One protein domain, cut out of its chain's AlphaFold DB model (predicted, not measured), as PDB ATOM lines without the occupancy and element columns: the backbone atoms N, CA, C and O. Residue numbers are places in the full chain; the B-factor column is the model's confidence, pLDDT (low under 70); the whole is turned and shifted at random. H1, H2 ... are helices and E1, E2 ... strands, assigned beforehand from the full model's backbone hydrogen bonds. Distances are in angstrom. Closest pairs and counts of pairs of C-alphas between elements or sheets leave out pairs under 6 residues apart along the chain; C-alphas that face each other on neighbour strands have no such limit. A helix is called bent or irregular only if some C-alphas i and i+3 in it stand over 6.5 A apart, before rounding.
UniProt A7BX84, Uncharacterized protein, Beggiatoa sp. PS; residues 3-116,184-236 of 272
ATOM      1  N   LEU A   3     -39.268  49.919  38.948       93.75
ATOM      2  CA  LEU A   3     -39.947  48.879  38.176       93.75
ATOM      3  C   LEU A   3     -41.370  48.685  38.714       93.75
ATOM      4  O   LEU A   3     -41.554  48.486  39.912       93.75
ATOM      5  N   THR A   4     -42.360  48.758  37.830       94.12
ATOM      6  CA  THR A   4     -43.791  48.606  38.150       94.12
ATOM      7  C   THR A   4     -44.405  47.354  37.546       94.12
ATOM      8  O   THR A   4     -45.366  46.831  38.094       94.12
ATOM      9  N   ARG A   5     -43.824  46.815  36.472       96.19
ATOM     10  CA  ARG A   5     -44.215  45.520  35.918       96.19
ATOM     11  C   ARG A   5     -43.046  44.869  35.208       96.19
ATOM     12  O   ARG A   5     -42.244  45.568  34.595       96.19
ATOM     13  N   ILE A   6     -42.974  43.547  35.255       97.69
ATOM     14  CA  ILE A   6     -42.124  42.752  34.376       97.69
ATOM     15  C   ILE A   6     -42.913  41.592  33.787       97.69
ATOM     16  O   ILE A   6     -43.590  40.864  34.507       97.69
ATOM     17  N   GLN A   7     -42.762  41.396  32.482       98.31
ATOM     18  CA  GLN A   7     -43.306  40.265  31.750       98.31
ATOM     19  C   GLN A   7     -42.171  39.515  31.055       98.31
ATOM     20  O   GLN A   7     -41.351  40.133  30.378       98.31
ATOM     21  N   ILE A   8     -42.118  38.196  31.210       98.06
ATOM     22  CA  ILE A   8     -41.139  37.313  30.565       98.06
ATOM     23  C   ILE A   8     -41.919  36.149  29.952       98.06
ATOM     24  O   ILE A   8     -42.354  35.261  30.696       98.06
ATOM     25  N   PRO A   9     -42.100  36.135  28.618       96.00
ATOM     26  CA  PRO A   9     -42.790  35.045  27.936       96.00
ATOM     27  C   PRO A   9     -42.072  33.715  28.158       96.00
ATOM     28  O   PRO A   9     -42.654  32.765  28.677       96.00
ATOM     29  N   GLU A  10     -40.775  33.663  27.850       95.31
ATOM     30  CA  GLU A  10     -39.964  32.473  28.068       95.31
ATOM     31  C   GLU A  10     -38.478  32.815  28.194       95.31
ATOM     32  O   GLU A  10     -37.866  33.391  27.296       95.31
ATOM     33  N   PHE A  11     -37.874  32.419  29.316       95.12
ATOM     34  CA  PHE A  11     -36.433  32.483  29.519       95.12
ATOM     35  C   PHE A  11     -35.970  31.454  30.559       95.12
ATOM     36  O   PHE A  11     -36.188  31.597  31.767       95.12
ATOM     37  N   ARG A  12     -35.247  30.425  30.104       91.94
ATOM     38  CA  ARG A  12     -34.762  29.316  30.945       91.94
ATOM     39  C   ARG A  12     -35.923  28.613  31.671       91.94
ATOM     40  O   ARG A  12     -36.666  27.871  31.048       91.94
ATOM     41  N   VAL A  13     -36.041  28.801  32.987       91.75
ATOM     42  CA  VAL A  13     -37.115  28.226  33.821       91.75
ATOM     43  C   VAL A  13     -38.307  29.180  33.974       91.75
ATOM     44  O   VAL A  13     -39.355  28.781  34.463       91.75
ATOM     45  N   LEU A  14     -38.153  30.441  33.564       94.38
ATOM     46  CA  LEU A  14     -39.213  31.443  33.606       94.38
ATOM     47  C   LEU A  14     -40.110  31.235  32.387       94.38
ATOM     48  O   LEU A  14     -39.628  31.317  31.259       94.38
ATOM     49  N   LYS A  15     -41.391  30.950  32.615       94.44
ATOM     50  CA  LYS A  15     -42.402  30.777  31.567       94.44
ATOM     51  C   LYS A  15     -43.645  31.563  31.949       94.44
ATOM     52  O   LYS A  15     -44.143  31.375  33.055       94.44
ATOM     53  N   ASN A  16     -44.118  32.419  31.047       95.88
ATOM     54  CA  ASN A  16     -45.294  33.274  31.220       95.88
ATOM     55  C   ASN A  16     -45.291  34.037  32.554       95.88
ATOM     56  O   ASN A  16     -46.302  34.103  33.251       95.88
ATOM     57  N   VAL A  17     -44.133  34.577  32.938       96.75
ATOM     58  CA  VAL A  17     -44.028  35.390  34.152       96.75
ATOM     59  C   VAL A  17     -44.626  36.755  33.856       96.75
ATOM     60  O   VAL A  17     -44.201  37.406  32.908       96.75
ATOM     61  N   ASP A  18     -45.565  37.198  34.683       97.19
ATOM     62  CA  ASP A  18     -46.114  38.551  34.671       97.19
ATOM     63  C   ASP A  18     -46.266  39.008  36.122       97.19
ATOM     64  O   ASP A  18     -47.081  38.473  36.874       97.19
ATOM     65  N   ILE A  19     -45.404  39.927  36.549       95.06
ATOM     66  CA  ILE A  19     -45.370  40.430  37.922       95.06
ATOM     67  C   ILE A  19     -45.600  41.928  37.867       95.06
ATOM     68  O   ILE A  19     -44.818  42.652  37.254       95.06
ATOM     69  N   THR A  20     -46.643  42.387  38.552       93.62
ATOM     70  CA  THR A  20     -46.908  43.808  38.783       93.62
ATOM     71  C   THR A  20     -46.487  44.165  40.205       93.62
ATOM     72  O   THR A  20     -46.854  43.485  41.159       93.62
ATOM     73  N   PHE A  21     -45.693  45.223  40.343       89.62
ATOM     74  CA  PHE A  21     -45.252  45.772  41.619       89.62
ATOM     75  C   PHE A  21     -46.148  46.959  41.973       89.62
ATOM     76  O   PHE A  21     -46.190  47.957  41.250       89.62
ATOM     77  N   GLU A  22     -46.887  46.841  43.073       79.00
ATOM     78  CA  GLU A  22     -47.854  47.858  43.483       79.00
ATOM     79  C   GLU A  22     -47.189  49.193  43.843       79.00
ATOM     80  O   GLU A  22     -46.080  49.261  44.377       79.00
ATOM     81  N   LYS A  23     -47.872  50.301  43.547       69.50
ATOM     82  CA  LYS A  23     -47.283  51.642  43.666       69.50
ATOM     83  C   LYS A  23     -47.281  52.187  45.097       69.50
ATOM     84  O   LYS A  23     -46.459  53.070  45.367       69.50
ATOM     85  N   ASP A  24     -48.104  51.630  45.987       72.88
ATOM     86  CA  ASP A  24     -48.527  52.295  47.229       72.88
ATOM     87  C   ASP A  24     -47.876  51.752  48.515       72.88
ATOM     88  O   ASP A  24     -48.124  52.263  49.606       72.88
ATOM     89  N   PHE A  25     -46.976  50.767  48.420       71.56
ATOM     90  CA  PHE A  25     -46.237  50.286  49.593       71.56
ATOM     91  C   PHE A  25     -45.066  51.202  49.961       71.56
ATOM     92  O   PHE A  25     -44.280  51.609  49.104       71.56
ATOM     93  N   THR A  26     -44.903  51.484  51.257       75.19
ATOM     94  CA  THR A  26     -43.722  52.171  51.803       75.19
ATOM     95  C   THR A  26     -43.198  51.402  53.024       75.19
ATOM     96  O   THR A  26     -43.920  51.305  54.014       75.19
ATOM     97  N   PRO A  27     -41.962  50.861  52.994       78.88
ATOM     98  CA  PRO A  27     -41.022  50.874  51.872       78.88
ATOM     99  C   PRO A  27     -41.475  49.959  50.716       78.88
ATOM    100  O   PRO A  27     -42.164  48.965  50.931       78.88
ATOM    101  N   LYS A  28     -41.051  50.274  49.484       82.31
ATOM    102  CA  LYS A  28     -41.318  49.467  48.275       82.31
ATOM    103  C   LYS A  28     -40.451  48.208  48.249       82.31
ATOM    104  O   LYS A  28     -39.482  48.127  47.496       82.31
ATOM    105  N   VAL A  29     -40.771  47.252  49.113       85.44
ATOM    106  CA  VAL A  29     -40.075  45.965  49.228       85.44
ATOM    107  C   VAL A  29     -41.050  44.852  48.881       85.44
ATOM    108  O   VAL A  29     -42.079  44.702  49.531       85.44
ATOM    109  N   PHE A  30     -40.703  44.053  47.873       86.50
ATOM    110  CA  PHE A  30     -41.547  42.963  47.387       86.50
ATOM    111  C   PHE A  30     -40.860  41.618  47.630       86.50
ATOM    112  O   PHE A  30     -39.816  41.353  47.024       86.50
ATOM    113  N   PRO A  31     -41.406  40.758  48.508       86.50
ATOM    114  CA  PRO A  31     -40.884  39.412  48.669       86.50
ATOM    115  C   PRO A  31     -41.215  38.574  47.428       86.50
ATOM    116  O   PRO A  31     -42.359  38.510  46.988       86.50
ATOM    117  N   LEU A  32     -40.210  37.892  46.877       87.62
ATOM    118  CA  LEU A  32     -40.392  36.934  45.785       87.62
ATOM    119  C   LEU A  32     -40.385  35.509  46.344       87.62
ATOM    120  O   LEU A  32     -39.329  34.952  46.653       87.62
ATOM    121  N   GLY A  33     -41.575  34.924  46.465       86.00
ATOM    122  CA  GLY A  33     -41.773  33.535  46.875       86.00
ATOM    123  C   GLY A  33     -41.901  32.601  45.673       86.00
ATOM    124  O   GLY A  33     -42.666  32.866  44.754       86.00
ATOM    125  N   SER A  34     -41.158  31.496  45.678       86.62
ATOM    126  CA  SER A  34     -41.402  30.346  44.797       86.62
ATOM    127  C   SER A  34     -40.701  29.108  45.350       86.62
ATOM    128  O   SER A  34     -39.849  29.227  46.239       86.62
ATOM    129  N   GLU A  35     -41.000  27.933  44.805       84.94
ATOM    130  CA  GLU A  35     -40.282  26.702  45.135       84.94
ATOM    131  C   GLU A  35     -38.782  26.786  44.795       84.94
ATOM    132  O   GLU A  35     -38.306  27.644  44.033       84.94
ATOM    133  N   ASN A  36     -37.990  25.891  45.384       82.94
ATOM    134  CA  ASN A  36     -36.575  25.771  45.046       82.94
ATOM    135  C   ASN A  36     -36.423  25.365  43.576       82.94
ATOM    136  O   ASN A  36     -37.066  24.438  43.105       82.94
ATOM    137  N   GLY A  37     -35.579  26.088  42.837       83.12
ATOM    138  CA  GLY A  37     -35.465  25.919  41.384       83.12
ATOM    139  C   GLY A  37     -36.504  26.694  40.565       83.12
ATOM    140  O   GLY A  37     -36.299  26.853  39.366       83.12
ATOM    141  N   GLY A  38     -37.524  27.295  41.189       85.56
ATOM    142  CA  GLY A  38     -38.563  28.100  40.531       85.56
ATOM    143  C   GLY A  38     -38.103  29.465  39.999       85.56
ATOM    144  O   GLY A  38     -38.891  30.397  39.934       85.56
ATOM    145  N   GLY A  39     -36.814  29.641  39.698       91.81
ATOM    146  CA  GLY A  39     -36.327  30.780  38.914       91.81
ATOM    147  C   GLY A  39     -36.112  32.121  39.621       91.81
ATOM    148  O   GLY A  39     -35.693  33.048  38.938       91.81
ATOM    149  N   LYS A  40     -36.295  32.260  40.944       92.25
ATOM    150  CA  LYS A  40     -36.121  33.551  41.668       92.25
ATOM    151  C   LYS A  40     -34.804  34.257  41.346       92.25
ATOM    152  O   LYS A  40     -34.784  35.406  40.916       92.25
ATOM    153  N   SER A  41     -33.691  33.542  41.511       91.31
ATOM    154  CA  SER A  41     -32.360  34.079  41.220       91.31
ATOM    155  C   SER A  41     -32.175  34.377  39.734       91.31
ATOM    156  O   SER A  41     -31.482  35.329  39.402       91.31
ATOM    157  N   THR A  42     -32.792  33.597  38.843       93.50
ATOM    158  CA  THR A  42     -32.755  33.838  37.394       93.50
ATOM    159  C   THR A  42     -33.500  35.120  37.033       93.50
ATOM    160  O   THR A  42     -32.973  35.915  36.264       93.50
ATOM    161  N   LEU A  43     -34.682  35.341  37.617       95.38
ATOM    162  CA  LEU A  43     -35.499  36.539  37.422       95.38
ATOM    163  C   LEU A  43     -34.744  37.797  37.861       95.38
ATOM    164  O   LEU A  43     -34.580  38.716  37.066       95.38
ATOM    165  N   LEU A  44     -34.225  37.809  39.092       94.62
ATOM    166  CA  LEU A  44     -33.478  38.954  39.624       94.62
ATOM    167  C   LEU A  44     -32.225  39.260  38.799       94.62
ATOM    168  O   LEU A  44     -31.934  40.419  38.514       94.62
ATOM    169  N   GLN A  45     -31.495  38.224  38.383       95.06
ATOM    170  CA  GLN A  45     -30.318  38.399  37.537       95.06
ATOM    171  C   GLN A  45     -30.681  38.887  36.134       95.06
ATOM    172  O   GLN A  45     -29.945  39.701  35.589       95.06
ATOM    173  N   LEU A  46     -31.799  38.437  35.554       96.75
ATOM    174  CA  LEU A  46     -32.258  38.918  34.249       96.75
ATOM    175  C   LEU A  46     -32.653  40.395  34.321       96.75
ATOM    176  O   LEU A  46     -32.185  41.177  33.499       96.75
ATOM    177  N   ILE A  47     -33.441  40.782  35.331       96.62
ATOM    178  CA  ILE A  47     -33.806  42.185  35.589       96.62
ATOM    179  C   ILE A  47     -32.547  43.041  35.702       96.62
ATOM    180  O   ILE A  47     -32.423  44.054  35.019       96.62
ATOM    181  N   PHE A  48     -31.596  42.610  36.536       96.19
ATOM    182  CA  PHE A  48     -30.347  43.331  36.727       96.19
ATOM    183  C   PHE A  48     -29.572  43.476  35.414       96.19
ATOM    184  O   PHE A  48     -29.215  44.585  35.041       96.19
ATOM    185  N   VAL A  49     -29.351  42.389  34.673       96.12
ATOM    186  CA  VAL A  49     -28.589  42.438  33.418       96.12
ATOM    187  C   VAL A  49     -29.258  43.353  32.389       96.12
ATOM    188  O   VAL A  49     -28.569  44.159  31.767       96.12
ATOM    189  N   LEU A  50     -30.581  43.282  32.232       96.75
ATOM    190  CA  LEU A  50     -31.296  44.097  31.246       96.75
ATOM    191  C   LEU A  50     -31.308  45.585  31.611       96.75
ATOM    192  O   LEU A  50     -31.047  46.419  30.748       96.75
ATOM    193  N   LEU A  51     -31.554  45.928  32.878       96.06
ATOM    194  CA  LEU A  51     -31.679  47.328  33.291       96.06
ATOM    195  C   LEU A  51     -30.340  47.994  33.646       96.06
ATOM    196  O   LEU A  51     -30.213  49.205  33.502       96.06
ATOM    197  N   HIS A  52     -29.346  47.230  34.107       94.62
ATOM    198  CA  HIS A  52     -28.056  47.761  34.563       94.62
ATOM    199  C   HIS A  52     -26.907  47.551  33.565       94.62
ATOM    200  O   HIS A  52     -25.981  48.366  33.504       94.62
ATOM    201  N   CYS A  53     -26.924  46.452  32.803       92.19
ATOM    202  CA  CYS A  53     -25.793  46.062  31.954       92.19
ATOM    203  C   CYS A  53     -26.051  46.269  30.462       92.19
ATOM    204  O   CYS A  53     -25.120  46.602  29.739       92.19
ATOM    205  N   ALA A  54     -27.280  46.079  29.978       88.44
ATOM    206  CA  ALA A  54     -27.516  45.960  28.540       88.44
ATOM    207  C   ALA A  54     -27.243  47.241  27.740       88.44
ATOM    208  O   ALA A  54     -26.782  47.167  26.606       88.44
ATOM    209  N   SER A  55     -27.439  48.416  28.340       85.69
ATOM    210  CA  SER A  55     -27.115  49.712  27.724       85.69
ATOM    211  C   SER A  55     -25.624  50.078  27.779       85.69
ATOM    212  O   SER A  55     -25.224  51.142  27.302       85.69
ATOM    213  N   HIS A  56     -24.795  49.222  28.384       84.69
ATOM    214  CA  HIS A  56     -23.396  49.484  28.699       84.69
ATOM    215  C   HIS A  56     -22.472  48.550  27.903       84.69
ATOM    216  O   HIS A  56     -22.345  47.376  28.248       84.69
ATOM    217  N   PRO A  57     -21.784  49.048  26.861       80.19
ATOM    218  CA  PRO A  57     -20.933  48.207  26.016       80.19
ATOM    219  C   PRO A  57     -19.761  47.558  26.763       80.19
ATOM    220  O   PRO A  57     -19.370  46.443  26.437       80.19
ATOM    221  N   ASP A  58     -19.236  48.213  27.798       82.00
ATOM    222  CA  ASP A  58     -18.219  47.671  28.708       82.00
ATOM    223  C   ASP A  58     -18.730  46.478  29.534       82.00
ATOM    224  O   ASP A  58     -17.945  45.641  29.975       82.00
ATOM    225  N   LYS A  59     -20.052  46.365  29.697       87.19
ATOM    226  CA  LYS A  59     -20.738  45.287  30.418       87.19
ATOM    227  C   LYS A  59     -21.398  44.275  29.477       87.19
ATOM    228  O   LYS A  59     -22.130  43.401  29.948       87.19
ATOM    229  N   SER A  60     -21.158  44.355  28.164       85.75
ATOM    230  CA  SER A  60     -21.828  43.490  27.183       85.75
ATOM    231  C   SER A  60     -21.559  42.007  27.437       85.75
ATOM    232  O   SER A  60     -22.449  41.182  27.256       85.75
ATOM    233  N   SER A  61     -20.368  41.669  27.942       88.06
ATOM    234  CA  SER A  61     -19.988  40.299  28.293       88.06
ATOM    235  C   SER A  61     -20.955  39.682  29.307       88.06
ATOM    236  O   SER A  61     -21.221  38.484  29.256       88.06
ATOM    237  N   PHE A  62     -21.548  40.483  30.198       92.00
ATOM    238  CA  PHE A  62     -22.551  40.005  31.147       92.00
ATOM    239  C   PHE A  62     -23.859  39.619  30.458       92.00
ATOM    240  O   PHE A  62     -24.469  38.606  30.806       92.00
ATOM    241  N   VAL A  63     -24.271  40.394  29.454       92.44
ATOM    242  CA  VAL A  63     -25.442  40.087  28.626       92.44
ATOM    243  C   VAL A  63     -25.175  38.847  27.777       92.44
ATOM    244  O   VAL A  63     -25.969  37.910  27.805       92.44
ATOM    245  N   GLU A  64     -24.024  38.805  27.101       91.06
ATOM    246  CA  GLU A  64     -23.559  37.670  26.298       91.06
ATOM    247  C   GLU A  64     -23.585  36.372  27.123       91.06
ATOM    248  O   GLU A  64     -24.201  35.385  26.726       91.06
ATOM    249  N   ASN A  65     -23.024  36.384  28.336       91.75
ATOM    250  CA  ASN A  65     -23.029  35.225  29.235       91.75
ATOM    251  C   ASN A  65     -24.440  34.831  29.693       91.75
ATOM    252  O   ASN A  65     -24.764  33.642  29.796       91.75
ATOM    253  N   MET A  66     -25.297  35.816  29.977       93.81
ATOM    254  CA  MET A  66     -26.678  35.561  30.383       93.81
ATOM    255  C   MET A  66     -27.477  34.886  29.258       93.81
ATOM    256  O   MET A  66     -28.271  33.975  29.533       93.81
ATOM    257  N   LEU A  67     -27.209  35.273  28.008       94.00
ATOM    258  CA  LEU A  67     -27.883  34.802  26.797       94.00
ATOM    259  C   LEU A  67     -27.141  33.683  26.050       94.00
ATOM    260  O   LEU A  67     -27.669  33.163  25.076       94.00
ATOM    261  N   ALA A  68     -25.979  33.220  26.520       87.75
ATOM    262  CA  ALA A  68     -25.119  32.277  25.792       87.75
ATOM    263  C   ALA A  68     -25.824  30.992  25.304       87.75
ATOM    264  O   ALA A  68     -25.445  30.418  24.282       87.75
ATOM    265  N   ARG A  69     -26.857  30.537  26.029       85.38
ATOM    266  CA  ARG A  69     -27.676  29.350  25.705       85.38
ATOM    267  C   ARG A  69     -29.110  29.682  25.282       85.38
ATOM    268  O   ARG A  69     -29.929  28.774  25.178       85.38
ATOM    269  N   TYR A  70     -29.428  30.960  25.121       91.06
ATOM    270  CA  TYR A  70     -30.695  31.403  24.565       91.06
ATOM    271  C   TYR A  70     -30.595  31.352  23.042       91.06
ATOM    272  O   TYR A  70     -29.587  31.778  22.482       91.06
ATOM    273  N   ARG A  71     -31.597  30.771  22.390       87.06
ATOM    274  CA  ARG A  71     -31.665  30.637  20.934       87.06
ATOM    275  C   ARG A  71     -33.073  30.968  20.502       87.06
ATOM    276  O   ARG A  71     -34.018  30.523  21.154       87.06
ATOM    277  N   ILE A  72     -33.182  31.724  19.421       91.38
ATOM    278  CA  ILE A  72     -34.470  31.992  18.795       91.38
ATOM    279  C   ILE A  72     -34.927  30.691  18.104       91.38
ATOM    280  O   ILE A  72     -34.105  30.037  17.455       91.38
ATOM    281  N   PRO A  73     -36.190  30.255  18.281       89.44
ATOM    282  CA  PRO A  73     -36.721  29.078  17.603       89.44
ATOM    283  C   PRO A  73     -36.578  29.165  16.082       89.44
ATOM    284  O   PRO A  73     -36.661  30.242  15.495       89.44
ATOM    285  N   GLU A  74     -36.406  28.016  15.434       86.94
ATOM    286  CA  GLU A  74     -36.326  27.947  13.976       86.94
ATOM    287  C   GLU A  74     -37.612  28.487  13.326       86.94
ATOM    288  O   GLU A  74     -38.719  28.241  13.809       86.94
ATOM    289  N   GLY A  75     -37.466  29.264  12.250       88.19
ATOM    290  CA  GLY A  75     -38.584  29.930  11.571       88.19
ATOM    291  C   GLY A  75     -39.103  31.195  12.268       88.19
ATOM    292  O   GLY A  75     -39.972  31.871  11.721       88.19
ATOM    293  N   VAL A  76     -38.567  31.547  13.439       93.44
ATOM    294  CA  VAL A  76     -38.846  32.809  14.131       93.44
ATOM    295  C   VAL A  76     -37.649  33.740  13.953       93.44
ATOM    296  O   VAL A  76     -36.506  33.328  14.127       93.44
ATOM    297  N   ASN A  77     -37.895  35.003  13.603       93.12
ATOM    298  CA  ASN A  77     -36.827  35.984  13.387       93.12
ATOM    299  C   ASN A  77     -36.582  36.913  14.590       93.12
ATOM    300  O   ASN A  77     -35.492  37.461  14.758       93.12
ATOM    301  N   GLN A  78     -37.574  37.049  15.470       94.75
ATOM    302  CA  GLN A  78     -37.473  37.811  16.707       94.75
ATOM    303  C   GLN A  78     -38.286  37.176  17.833       94.75
ATOM    304  O   GLN A  78     -39.347  36.595  17.607       94.75
ATOM    305  N   GLN A  79     -37.826  37.346  19.068       95.44
ATOM    306  CA  GLN A  79     -38.531  36.889  20.255       95.44
ATOM    307  C   GLN A  79     -38.394  37.905  21.387       95.44
ATOM    308  O   GLN A  79     -37.292  38.320  21.744       95.44
ATOM    309  N   THR A  80     -39.521  38.280  21.991       96.94
ATOM    310  CA  THR A  80     -39.519  39.117  23.192       96.94
ATOM    311  C   THR A  80     -38.870  38.359  24.348       96.94
ATOM    312  O   THR A  80     -39.371  37.323  24.791       96.94
ATOM    313  N   LEU A  81     -37.780  38.912  24.874       97.62
ATOM    314  CA  LEU A  81     -37.097  38.401  26.056       97.62
ATOM    315  C   LEU A  81     -37.786  38.885  27.336       97.62
ATOM    316  O   LEU A  81     -38.029  38.095  28.248       97.62
ATOM    317  N   ALA A  82     -38.099  40.181  27.406       98.25
ATOM    318  CA  ALA A  82     -38.831  40.766  28.521       98.25
ATOM    319  C   ALA A  82     -39.513  42.084  28.131       98.25
ATOM    320  O   ALA A  82     -38.980  42.852  27.334       98.25
ATOM    321  N   LYS A  83     -40.651  42.380  28.762       98.31
ATOM    322  CA  LYS A  83     -41.267  43.715  28.786       98.31
ATOM    323  C   LYS A  83     -41.219  44.252  30.203       98.31
ATOM    324  O   LYS A  83     -41.459  43.498  31.146       98.31
ATOM    325  N   MET A  84     -40.891  45.524  30.365       97.94
ATOM    326  CA  MET A  84     -40.787  46.153  31.676       97.94
ATOM    327  C   MET A  84     -41.431  47.527  31.673       97.94
ATOM    328  O   MET A  84     -41.130  48.348  30.812       97.94
ATOM    329  N   ASP A  85     -42.242  47.791  32.690       96.81
ATOM    330  CA  ASP A  85     -42.865  49.092  32.893       96.81
ATOM    331  C   ASP A  85     -42.107  49.827  33.997       96.81
ATOM    332  O   ASP A  85     -42.090  49.392  35.154       96.81
ATOM    333  N   ILE A  86     -41.481  50.950  33.658       95.12
ATOM    334  CA  ILE A  86     -40.687  51.767  34.576       95.12
ATOM    335  C   ILE A  86     -41.429  53.065  34.867       95.12
ATOM    336  O   ILE A  86     -41.679  53.862  33.968       95.12
ATOM    337  N   TRP A  87     -41.738  53.325  36.135       92.88
ATOM    338  CA  TRP A  87     -42.221  54.639  36.552       92.88
ATOM    339  C   TRP A  87     -41.043  55.594  36.701       92.88
ATOM    340  O   TRP A  87     -40.184  55.376  37.563       92.88
ATOM    341  N   ASP A  88     -41.004  56.662  35.909       89.31
ATOM    342  CA  ASP A  88     -39.902  57.629  35.931       89.31
ATOM    343  C   ASP A  88     -40.056  58.710  37.020       89.31
ATOM    344  O   ASP A  88     -39.066  59.288  37.466       89.31
ATOM    345  N   GLY A  89     -41.270  58.890  37.547       87.50
ATOM    346  CA  GLY A  89     -41.643  59.967  38.470       87.50
ATOM    347  C   GLY A  89     -42.833  60.787  37.968       87.50
ATOM    348  O   GLY A  89     -43.568  61.346  38.775       87.50
ATOM    349  N   LYS A  90     -43.033  60.816  36.649       90.06
ATOM    350  CA  LYS A  90     -44.080  61.558  35.940       90.06
ATOM    351  C   LYS A  90     -44.987  60.629  35.136       90.06
ATOM    352  O   LYS A  90     -46.196  60.834  35.115       90.06
ATOM    353  N   LYS A  91     -44.411  59.625  34.474       91.62
ATOM    354  CA  LYS A  91     -45.115  58.661  33.627       91.62
ATOM    355  C   LYS A  91     -44.527  57.259  33.747       91.62
ATOM    356  O   LYS A  91     -43.426  57.051  34.261       91.62
ATOM    357  N   THR A  92     -45.287  56.288  33.255       93.81
ATOM    358  CA  THR A  92     -44.783  54.936  33.020       93.81
ATOM    359  C   THR A  92     -44.183  54.881  31.620       93.81
ATOM    360  O   THR A  92     -44.835  55.266  30.655       93.81
ATOM    361  N   VAL A  93     -42.947  54.404  31.523       95.00
ATOM    362  CA  VAL A  93     -42.249  54.113  30.272       95.00
ATOM    363  C   VAL A  93     -42.163  52.602  30.132       95.00
ATOM    364  O   VAL A  93     -41.596  51.937  31.000       95.00
ATOM    365  N   GLN A  94     -42.724  52.064  29.055       96.31
ATOM    366  CA  GLN A  94     -42.626  50.644  28.749       96.31
ATOM    367  C   GLN A  94     -41.412  50.394  27.854       96.31
ATOM    368  O   GLN A  94     -41.245  51.027  26.811       96.31
ATOM    369  N   ILE A  95     -40.571  49.456  28.278       96.94
ATOM    370  CA  ILE A  95     -39.378  49.007  27.565       96.94
ATOM    371  C   ILE A  95     -39.604  47.562  27.147       96.94
ATOM    372  O   ILE A  95     -39.918  46.709  27.981       96.94
ATOM    373  N   GLU A  96     -39.404  47.268  25.871       97.38
ATOM    374  CA  GLU A  96     -39.396  45.903  25.366       97.38
ATOM    375  C   GLU A  96     -37.984  45.515  24.940       97.38
ATOM    376  O   GLU A  96     -37.354  46.209  24.147       97.38
ATOM    377  N   PHE A  97     -37.501  44.390  25.466       97.44
ATOM    378  CA  PHE A  97     -36.235  43.768  25.104       97.44
ATOM    379  C   PHE A  97     -36.507  42.581  24.184       97.44
ATOM    380  O   PHE A  97     -37.267  41.678  24.550       97.44
ATOM    381  N   LEU A  98     -35.873  42.566  23.013       96.69
ATOM    382  CA  LEU A  98     -36.084  41.554  21.980       96.69
ATOM    383  C   LEU A  98     -34.760  40.921  21.575       96.69
ATOM    384  O   LEU A  98     -33.770  41.613  21.365       96.69
ATOM    385  N   CYS A  99     -34.762  39.604  21.435       96.44
ATOM    386  CA  CYS A  99     -33.700  38.881  20.760       96.44
ATOM    387  C   CYS A  99     -34.076  38.754  19.286       96.44
ATOM    388  O   CYS A  99     -35.151  38.240  18.982       96.44
ATOM    389  N   CYS A 100     -33.202  39.192  18.388       95.06
ATOM    390  CA  CYS A 100     -33.426  39.162  16.945       95.06
ATOM    391  C   CYS A 100     -32.274  38.455  16.236       95.06
ATOM    392  O   CYS A 100     -31.126  38.563  16.674       95.06
ATOM    393  N   ASN A 101     -32.570  37.764  15.135       93.69
ATOM    394  CA  ASN A 101     -31.563  37.161  14.265       93.69
ATOM    395  C   ASN A 101     -31.345  37.975  12.975       93.69
ATOM    396  O   ASN A 101     -32.027  38.969  12.719       93.69
ATOM    397  N   ASP A 102     -30.383  37.556  12.155       91.12
ATOM    398  CA  ASP A 102     -30.107  38.199  10.865       91.12
ATOM    399  C   ASP A 102     -31.345  38.249   9.946       91.12
ATOM    400  O   ASP A 102     -31.533  39.245   9.251       91.12
ATOM    401  N   ASP A 103     -32.242  37.256   9.984       91.62
ATOM    402  CA  ASP A 103     -33.467  37.261   9.168       91.62
ATOM    403  C   ASP A 103     -34.390  38.433   9.542       91.62
ATOM    404  O   ASP A 103     -35.048  39.025   8.682       91.62
ATOM    405  N   PHE A 104     -34.411  38.830  10.820       92.38
ATOM    406  CA  PHE A 104     -35.134  40.024  11.255       92.38
ATOM    407  C   PHE A 104     -34.530  41.285  10.633       92.38
ATOM    408  O   PHE A 104     -35.265  42.088  10.060       92.38
ATOM    409  N   LEU A 105     -33.200  41.434  10.658       86.00
ATOM    410  CA  LEU A 105     -32.528  42.565  10.004       86.00
ATOM    411  C   LEU A 105     -32.828  42.631   8.510       86.00
ATOM    412  O   LEU A 105     -33.045  43.713   7.962       86.00
ATOM    413  N   GLN A 106     -32.823  41.484   7.841       88.12
ATOM    414  CA  GLN A 106     -33.116  41.401   6.415       88.12
ATOM    415  C   GLN A 106     -34.560  41.825   6.135       88.12
ATOM    416  O   GLN A 106     -34.788  42.578   5.188       88.12
ATOM    417  N   SER A 107     -35.506  41.441   7.003       87.88
ATOM    418  CA  SER A 107     -36.918  41.821   6.874       87.88
ATOM    419  C   SER A 107     -37.164  43.326   7.005       87.88
ATOM    420  O   SER A 107     -37.954  43.875   6.244       87.88
ATOM    421  N   ILE A 108     -36.451  44.017   7.903       84.44
ATOM    422  CA  ILE A 108     -36.621  45.468   8.097       84.44
ATOM    423  C   ILE A 108     -35.809  46.317   7.112       84.44
ATOM    424  O   ILE A 108     -36.110  47.483   6.885       84.44
ATOM    425  N   SER A 109     -34.745  45.762   6.527       78.12
ATOM    426  CA  SER A 109     -33.844  46.508   5.638       78.12
ATOM    427  C   SER A 109     -34.053  46.223   4.152       78.12
ATOM    428  O   SER A 109     -33.444  46.905   3.323       78.12
ATOM    429  N   ASN A 110     -34.852  45.202   3.810       75.94
ATOM    430  CA  ASN A 110     -34.962  44.635   2.462       75.94
ATOM    431  C   ASN A 110     -33.583  44.331   1.832       75.94
ATOM    432  O   ASN A 110     -33.380  44.500   0.628       75.94
ATOM    433  N   ASN A 111     -32.599  43.943   2.654       72.69
ATOM    434  CA  ASN A 111     -31.215  43.730   2.235       72.69
ATOM    435  C   ASN A 111     -30.613  42.472   2.874       72.69
ATOM    436  O   ASN A 111     -30.234  42.472   4.044       72.69
ATOM    437  N   ASN A 112     -30.411  41.445   2.050       74.62
ATOM    438  CA  ASN A 112     -29.935  40.124   2.470       74.62
ATOM    439  C   ASN A 112     -28.470  40.099   2.942       74.62
ATOM    440  O   ASN A 112     -28.006  39.091   3.461       74.62
ATOM    441  N   ASN A 113     -27.735  41.201   2.770       74.12
ATOM    442  CA  ASN A 113     -26.317  41.283   3.122       74.12
ATOM    443  C   ASN A 113     -26.058  41.876   4.521       74.12
ATOM    444  O   ASN A 113     -24.898  42.064   4.887       74.12
ATOM    445  N   LEU A 114     -27.095  42.239   5.287       77.81
ATOM    446  CA  LEU A 114     -26.917  42.730   6.658       77.81
ATOM    447  C   LEU A 114     -26.822  41.569   7.653       77.81
ATOM    448  O   LEU A 114     -27.606  40.627   7.592       77.81
ATOM    449  N   SER A 115     -25.875  41.675   8.586       84.25
ATOM    450  CA  SER A 115     -25.676  40.695   9.656       84.25
ATOM    451  C   SER A 115     -25.233  41.375  10.951       84.25
ATOM    452  O   SER A 115     -24.428  42.313  10.933       84.25
ATOM    453  N   PHE A 116     -25.719  40.866  12.084       83.56
ATOM    454  CA  PHE A 116     -25.314  41.295  13.424       83.56
ATOM    455  C   PHE A 116     -23.856  40.953  13.758       83.56
ATOM    456  O   PHE A 116     -23.289  41.561  14.671       83.56
ATOM    457  N   LEU A 184     -26.996  49.595   8.872       76.00
ATOM    458  CA  LEU A 184     -27.645  48.718   9.849       76.00
ATOM    459  C   LEU A 184     -28.246  49.513  11.015       76.00
ATOM    460  O   LEU A 184     -29.438  49.395  11.283       76.00
ATOM    461  N   LEU A 185     -27.447  50.352  11.679       77.06
ATOM    462  CA  LEU A 185     -27.921  51.192  12.782       77.06
ATOM    463  C   LEU A 185     -28.990  52.186  12.320       77.06
ATOM    464  O   LEU A 185     -29.936  52.435  13.058       77.06
ATOM    465  N   GLY A 186     -28.869  52.716  11.099       73.38
ATOM    466  CA  GLY A 186     -29.888  53.564  10.487       73.38
ATOM    467  C   GLY A 186     -31.214  52.827  10.286       73.38
ATOM    468  O   GLY A 186     -32.250  53.358  10.665       73.38
ATOM    469  N   CYS A 187     -31.194  51.595   9.764       77.75
ATOM    470  CA  CYS A 187     -32.396  50.767   9.625       77.75
ATOM    471  C   CYS A 187     -33.059  50.501  10.980       77.75
ATOM    472  O   CYS A 187     -34.263  50.681  11.111       77.75
ATOM    473  N   LEU A 188     -32.279  50.128  11.998       82.38
ATOM    474  CA  LEU A 188     -32.812  49.918  13.346       82.38
ATOM    475  C   LEU A 188     -33.435  51.193  13.920       82.38
ATOM    476  O   LEU A 188     -34.520  51.134  14.483       82.38
ATOM    477  N   HIS A 189     -32.779  52.338  13.737       78.75
ATOM    478  CA  HIS A 189     -33.269  53.621  14.227       78.75
ATOM    479  C   HIS A 189     -34.579  54.050  13.550       78.75
ATOM    480  O   HIS A 189     -35.451  54.601  14.215       78.75
ATOM    481  N   ILE A 190     -34.720  53.821  12.240       75.06
ATOM    482  CA  ILE A 190     -35.958  54.112  11.493       75.06
ATOM    483  C   ILE A 190     -37.125  53.291  12.045       75.06
ATOM    484  O   ILE A 190     -38.219  53.814  12.208       75.06
ATOM    485  N   GLU A 191     -36.864  52.033  12.387       80.81
ATOM    486  CA  GLU A 191     -37.847  51.110  12.960       80.81
ATOM    487  C   GLU A 191     -37.982  51.241  14.491       80.81
ATOM    488  O   GLU A 191     -38.562  50.377  15.145       80.81
ATOM    489  N   GLU A 192     -37.427  52.305  15.080       85.69
ATOM    490  CA  GLU A 192     -37.487  52.612  16.515       85.69
ATOM    491  C   GLU A 192     -36.869  51.538  17.438       85.69
ATOM    492  O   GLU A 192     -37.263  51.368  18.597       85.69
ATOM    493  N   TYR A 193     -35.837  50.839  16.954       87.56
ATOM    494  CA  TYR A 193     -35.036  49.898  17.737       87.56
ATOM    495  C   TYR A 193     -33.664  50.461  18.111       87.56
ATOM    496  O   TYR A 193     -32.906  50.995  17.302       87.56
ATOM    497  N   PHE A 194     -33.287  50.204  19.356       87.38
ATOM    498  CA  PHE A 194     -31.940  50.360  19.874       87.38
ATOM    499  C   PHE A 194     -31.189  49.043  19.843       87.38
ATOM    500  O   PHE A 194     -31.596  48.059  20.459       87.38
ATOM    501  N   TYR A 195     -30.027  49.051  19.200       88.00
ATOM    502  CA  TYR A 195     -29.062  47.975  19.354       88.00
ATOM    503  C   TYR A 195     -28.372  48.063  20.721       88.00
ATOM    504  O   TYR A 195     -27.766  49.084  21.057       88.00
ATOM    505  N   LEU A 196     -28.454  46.981  21.502       88.44
ATOM    506  CA  LEU A 196     -27.794  46.875  22.804       88.44
ATOM    507  C   LEU A 196     -26.485  46.096  22.676       88.44
ATOM    508  O   LEU A 196     -25.411  46.628  22.958       88.44
ATOM    509  N   THR A 197     -26.568  44.843  22.224       88.56
ATOM    510  CA  THR A 197     -25.394  43.995  21.992       88.56
ATOM    511  C   THR A 197     -25.723  42.784  21.131       88.56
ATOM    512  O   THR A 197     -26.798  42.207  21.238       88.56
ATOM    513  N   THR A 198     -24.755  42.326  20.353       89.50
ATOM    514  CA  THR A 198     -24.727  40.988  19.767       89.50
ATOM    515  C   THR A 198     -24.329  39.985  20.855       89.50
ATOM    516  O   THR A 198     -23.409  40.258  21.628       89.50
ATOM    517  N   TYR A 199     -25.034  38.855  20.958       89.19
ATOM    518  CA  TYR A 199     -24.758  37.810  21.964       89.19
ATOM    519  C   TYR A 199     -24.442  36.432  21.356       89.19
ATOM    520  O   TYR A 199     -24.050  35.510  22.073       89.19
ATOM    521  N   SER A 200     -24.599  36.300  20.041       86.88
ATOM    522  CA  SER A 200     -24.277  35.132  19.216       86.88
ATOM    523  C   SER A 200     -23.796  35.627  17.849       86.88
ATOM    524  O   SER A 200     -23.998  36.791  17.530       86.88
ATOM    525  N   GLU A 201     -23.198  34.782  17.007       84.31
ATOM    526  CA  GLU A 201     -22.688  35.212  15.687       84.31
ATOM    527  C   GLU A 201     -23.742  35.934  14.834       84.31
ATOM    528  O   GLU A 201     -23.412  36.880  14.126       84.31
ATOM    529  N   LYS A 202     -25.006  35.511  14.930       88.62
ATOM    530  CA  LYS A 202     -26.121  36.015  14.113       88.62
ATOM    531  C   LYS A 202     -27.308  36.511  14.931       88.62
ATOM    532  O   LYS A 202     -28.390  36.669  14.381       88.62
ATOM    533  N   GLU A 203     -27.143  36.685  16.242       92.25
ATOM    534  CA  GLU A 203     -28.242  37.115  17.112       92.25
ATOM    535  C   GLU A 203     -27.822  38.285  18.000       92.25
ATOM    536  O   GLU A 203     -26.736  38.295  18.592       92.25
ATOM    537  N   ALA A 204     -28.724  39.252  18.129       92.56
ATOM    538  CA  ALA A 204     -28.535  40.435  18.944       92.56
ATOM    539  C   ALA A 204     -29.719  40.694  19.867       92.56
ATOM    540  O   ALA A 204     -30.861  40.336  19.588       92.56
ATOM    541  N   LEU A 205     -29.415  41.347  20.981       95.12
ATOM    542  CA  LEU A 205     -30.380  41.945  21.876       95.12
ATOM    543  C   LEU A 205     -30.630  43.383  21.418       95.12
ATOM    544  O   LEU A 205     -29.706  44.201  21.349       95.12
ATOM    545  N   LEU A 206     -31.892  43.678  21.147       94.38
ATOM    546  CA  LEU A 206     -32.407  45.006  20.866       94.38
ATOM    547  C   LEU A 206     -33.316  45.457  22.013       94.38
ATOM    548  O   LEU A 206     -33.833  44.637  22.780       94.38
ATOM    549  N   CYS A 207     -33.559  46.759  22.106       94.31
ATOM    550  CA  CYS A 207     -34.697  47.271  22.853       94.31
ATOM    551  C   CYS A 207     -35.472  48.319  22.069       94.31
ATOM    552  O   CYS A 207     -34.910  49.033  21.249       94.31
ATOM    553  N   ARG A 208     -36.756  48.452  22.375       93.44
ATOM    554  CA  ARG A 208     -37.589  49.567  21.924       93.44
ATOM    555  C   ARG A 208     -38.390  50.115  23.088       93.44
ATOM    556  O   ARG A 208     -38.592  49.423  24.092       93.44
ATOM    557  N   PHE A 209     -38.862  51.338  22.935       92.56
ATOM    558  CA  PHE A 209     -39.753  51.957  23.898       92.56
ATOM    559  C   PHE A 209     -41.135  52.132  23.290       92.56
ATOM    560  O   PHE A 209     -41.255  52.460  22.116       92.56
ATOM    561  N   VAL A 210     -42.174  51.932  24.094       87.94
ATOM    562  CA  VAL A 210     -43.551  52.193  23.667       87.94
ATOM    563  C   VAL A 210     -43.910  53.628  24.039       87.94
ATOM    564  O   VAL A 210     -43.717  54.032  25.189       87.94
ATOM    565  N   ASP A 211     -44.389  54.400  23.060       79.31
ATOM    566  CA  ASP A 211     -44.815  55.802  23.205       79.31
ATOM    567  C   ASP A 211     -43.766  56.720  23.868       79.31
ATOM    568  O   ASP A 211     -44.075  57.666  24.608       79.31
ATOM    569  N   PHE A 212     -42.484  56.441  23.624       80.44
ATOM    570  CA  PHE A 212     -41.366  57.207  24.162       80.44
ATOM    571  C   PHE A 212     -40.330  57.462  23.061       80.44
ATOM    572  O   PHE A 212     -39.829  56.498  22.483       80.44
ATOM    573  N   PRO A 213     -39.975  58.733  22.779       76.50
ATOM    574  CA  PRO A 213     -39.086  59.056  21.669       76.50
ATOM    575  C   PRO A 213     -37.732  58.365  21.782       76.50
ATOM    576  O   PRO A 213     -37.089  58.438  22.838       76.50
ATOM    577  N   LEU A 214     -37.287  57.769  20.670       72.19
ATOM    578  CA  LEU A 214     -36.028  57.038  20.598       72.19
ATOM    579  C   LEU A 214     -34.870  57.915  21.080       72.19
ATOM    580  O   LEU A 214     -34.155  57.495  21.970       72.19
ATOM    581  N   ASP A 215     -34.761  59.170  20.642       72.56
ATOM    582  CA  ASP A 215     -33.663  60.084  21.014       72.56
ATOM    583  C   ASP A 215     -33.425  60.214  22.531       72.56
ATOM    584  O   ASP A 215     -32.298  60.419  22.984       72.56
ATOM    585  N   ASN A 216     -34.472  60.042  23.342       80.31
ATOM    586  CA  ASN A 216     -34.374  60.112  24.799       80.31
ATOM    587  C   ASN A 216     -34.068  58.754  25.453       80.31
ATOM    588  O   ASN A 216     -33.746  58.696  26.641       80.31
ATOM    589  N   GLY A 217     -34.198  57.652  24.715       84.00
ATOM    590  CA  GLY A 217     -34.133  56.283  25.222       84.00
ATOM    591  C   GLY A 217     -32.755  55.886  25.741       84.00
ATOM    592  O   GLY A 217     -32.648  55.243  26.785       84.00
ATOM    593  N   GLU A 218     -31.682  56.321  25.080       81.62
ATOM    594  CA  GLU A 218     -30.324  56.037  25.557       81.62
ATOM    595  C   GLU A 218     -30.038  56.733  26.894       81.62
ATOM    596  O   GLU A 218     -29.554  56.096  27.834       81.62
ATOM    597  N   ALA A 219     -30.368  58.024  26.994       85.50
ATOM    598  CA  ALA A 219     -30.220  58.782  28.231       85.50
ATOM    599  C   ALA A 219     -31.061  58.162  29.356       85.50
ATOM    600  O   ALA A 219     -30.570  57.992  30.472       85.50
ATOM    601  N   PHE A 220     -32.284  57.734  29.034       90.94
ATOM    602  CA  PHE A 220     -33.172  57.050  29.965       90.94
ATOM    603  C   PHE A 220     -32.579  55.733  30.487       90.94
ATOM    604  O   PHE A 220     -32.576  55.501  31.695       90.94
ATOM    605  N   LEU A 221     -32.044  54.868  29.613       90.81
ATOM    606  CA  LEU A 221     -31.402  53.616  30.040       90.81
ATOM    607  C   LEU A 221     -30.131  53.866  30.847       90.81
ATOM    608  O   LEU A 221     -29.831  53.093  31.755       90.81
ATOM    609  N   SER A 222     -29.381  54.921  30.520       88.44
ATOM    610  CA  SER A 222     -28.207  55.318  31.295       88.44
ATOM    611  C   SER A 222     -28.618  55.724  32.712       88.44
ATOM    612  O   SER A 222     -28.124  55.143  33.675       88.44
ATOM    613  N   GLU A 223     -29.586  56.631  32.848       91.50
ATOM    614  CA  GLU A 223     -30.100  57.076  34.149       91.50
ATOM    615  C   GLU A 223     -30.719  55.921  34.955       91.50
ATOM    616  O   GLU A 223     -30.520  55.814  36.168       91.50
ATOM    617  N   LEU A 224     -31.464  55.034  34.289       93.06
ATOM    618  CA  LEU A 224     -32.068  53.867  34.924       93.06
ATOM    619  C   LEU A 224     -31.000  52.921  35.477       93.06
ATOM    620  O   LEU A 224     -31.130  52.447  36.606       93.06
ATOM    621  N   SER A 225     -29.936  52.675  34.712       93.12
ATOM    622  CA  SER A 225     -28.874  51.748  35.107       93.12
ATOM    623  C   SER A 225     -28.177  52.157  36.407       93.12
ATOM    624  O   SER A 225     -27.883  51.297  37.237       93.12
ATOM    625  N   GLU A 226     -27.992  53.458  36.639       91.56
ATOM    626  CA  GLU A 226     -27.357  54.010  37.842       91.56
ATOM    627  C   GLU A 226     -28.200  53.813  39.108       91.56
ATOM    628  O   GLU A 226     -27.698  53.946  40.223       91.56
ATOM    629  N   LYS A 227     -29.485  53.475  38.949       92.12
ATOM    630  CA  LYS A 227     -30.449  53.282  40.042       92.12
ATOM    631  C   LYS A 227     -30.767  51.810  40.305       92.12
ATOM    632  O   LYS A 227     -31.561  51.513  41.196       92.12
ATOM    633  N   VAL A 228     -30.178  50.888  39.542       92.81
ATOM    634  CA  VAL A 228     -30.417  49.446  39.667       92.81
ATOM    635  C   VAL A 228     -29.201  48.771  40.286       92.81
ATOM    636  O   VAL A 228     -28.105  48.795  39.734       92.81
ATOM    637  N   PHE A 229     -29.423  48.107  41.418       90.19
ATOM    638  CA  PHE A 229     -28.392  47.393  42.163       90.19
ATOM    639  C   PHE A 229     -28.851  45.965  42.438       90.19
ATOM    640  O   PHE A 229     -30.015  45.728  42.763       90.19
ATOM    641  N   LEU A 230     -27.926  45.012  42.336       88.69
ATOM    642  CA  LEU A 230     -28.165  43.629  42.728       88.69
ATOM    643  C   LEU A 230     -27.477  43.365  44.064       88.69
ATOM    644  O   LEU A 230     -26.252  43.343  44.145       88.69
ATOM    645  N   VAL A 231     -28.279  43.132  45.099       83.62
ATOM    646  CA  VAL A 231     -27.795  42.674  46.403       83.62
ATOM    647  C   VAL A 231     -28.057  41.179  46.497       83.62
ATOM    648  O   VAL A 231     -29.204  40.739  46.457       83.62
ATOM    649  N   ALA A 232     -26.991  40.392  46.592       78.12
ATOM    650  CA  ALA A 232     -27.075  38.944  46.700       78.12
ATOM    651  C   ALA A 232     -25.912  38.390  47.544       78.12
ATOM    652  O   ALA A 232     -24.833  38.989  47.573       78.12
ATOM    653  N   PRO A 233     -26.103  37.252  48.243       75.62
ATOM    654  CA  PRO A 233     -25.035  36.614  49.004       75.62
ATOM    655  C   PRO A 233     -23.849  36.234  48.111       75.62
ATOM    656  O   PRO A 233     -24.028  35.831  46.960       75.62
ATOM    657  N   SER A 234     -22.633  36.263  48.662       66.62
ATOM    658  CA  SER A 234     -21.408  35.862  47.947       66.62
ATOM    659  C   SER A 234     -21.410  34.399  47.494       66.62
ATOM    660  O   SER A 234     -20.641  34.026  46.618       66.62
ATOM    661  N   THR A 235     -22.279  33.567  48.067       68.31
ATOM    662  CA  THR A 235     -22.446  32.147  47.731       68.31
ATOM    663  C   THR A 235     -23.395  31.903  46.556       68.31
ATOM    664  O   THR A 235     -23.468  30.776  46.060       68.31
ATOM    665  N   GLN A 236     -24.123  32.924  46.090       74.81
ATOM    666  CA  GLN A 236     -25.061  32.794  44.980       74.81
ATOM    667  C   GLN A 236     -24.323  32.652  43.647       74.81
ATOM    668  O   GLN A 236     -23.416  33.415  43.343       74.81
TER     669      GLN A 236
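This is residues 3 to 116 and 184 to 236 of the 272 residues of an uncharacterized protein of Beggiatoa sp. PS (UniProt A7BX84). One twisted wall of six strands has helices H1, H2 and H5 over one face, while its other face is bare. The short helices H3 and H4 sit together at one end of the longest axis, and the loop of residues 21 to 39 lies toward the other end. The printed part has 167 residues, with five named helices and six named strands in the order E1 E2 H1 H2 E3 E4 H3 H4 E5 E6 H5, class mixed, helices and strands. The sheet runs E2 E1 E3 E4 E6 E5, all antiparallel. The whole is compact, with a radius of gyration of the C-alphas of 16.3 A and spans of 51 by 37 by 29 A.

E1, residues 3 to 11, begins at C-alpha 3 (-39.947, 48.879, 38.176) and bends by 57 degrees at residue 8. E2 is residues 14 to 20. H1, residues 40 to 53, is 18.9 A long, and H2, residues 57 to 67, is 15.1 A. E3, residues 78 to 87, is 26.4 A long and bends by 52 degrees at residue 81; E4, residues 92 to 101, is 29.0 A. H3 is residues 102 to 109 and H4 residues 184 to 190. E5 is residues 194 to 200, and E6, residues 203 to 210, is 22.5 A long. H5, residues 214 to 225, is 17.0 A long and ends at C-alpha 225 (-28.874, 51.748, 35.107).

Within hydrogen-bond range are N 8 and O 17 of E1 and E2, 2.8 A, N 7 and O 83 of E1 and E3, 2.8 A, N 84 and O 95 of E3 and E4, 2.8 A, N 98 and O 206 of E4 and E6, 2.9 A, and N 205 and O 197 of E6 and E5, 2.8 A. H1, H2 and H5 on one face make two layers, helices over a sheet. E2, H1 H2 and E3 form a split strand-helix-strand unit, two strands running the same way with E1 between them, its crossover right-handed. H1 is at a height over the sheet of 9.3 A and runs across the strands, at 86 degrees to E4 on the local plane. H1 and H2, a helical hairpin, touch at Cys 53 and Lys 59, the closest C-alphas, 5.3 A. H1 touches H5 with residues 51 to 53 alone, at a steep tilt of 55 degrees; the closest C-alphas are those of His 52 and Ser 225, 4.1 A. H3 and H4 only graze the sheet and touch each other, the closest C-alphas being those of Ser 109 and Cys 187, 6.0 A. H2 and H3 are apart. Every O i to N i+4 pair is within hydrogen-bond range in H1, H3 and H4, against 4 of 7 in H2 and 6 of 8 in H5. H2 is irregular, C-alphas 58 and 61 being 7.6 A apart, and H5 only just, with C-alphas 215 and 218 6.9 A apart.

The C-alphas farthest apart, of Thr 26 and Asn 113, are 52.8 A apart. Residues 117 to 183 are not printed, with 8.6 A between C-alphas 116 and 184. The link E2 to H1 is long, 19 residues. Mean pLDDT of the printed part is 88.3; residues 23, 234 and 235 are under 70.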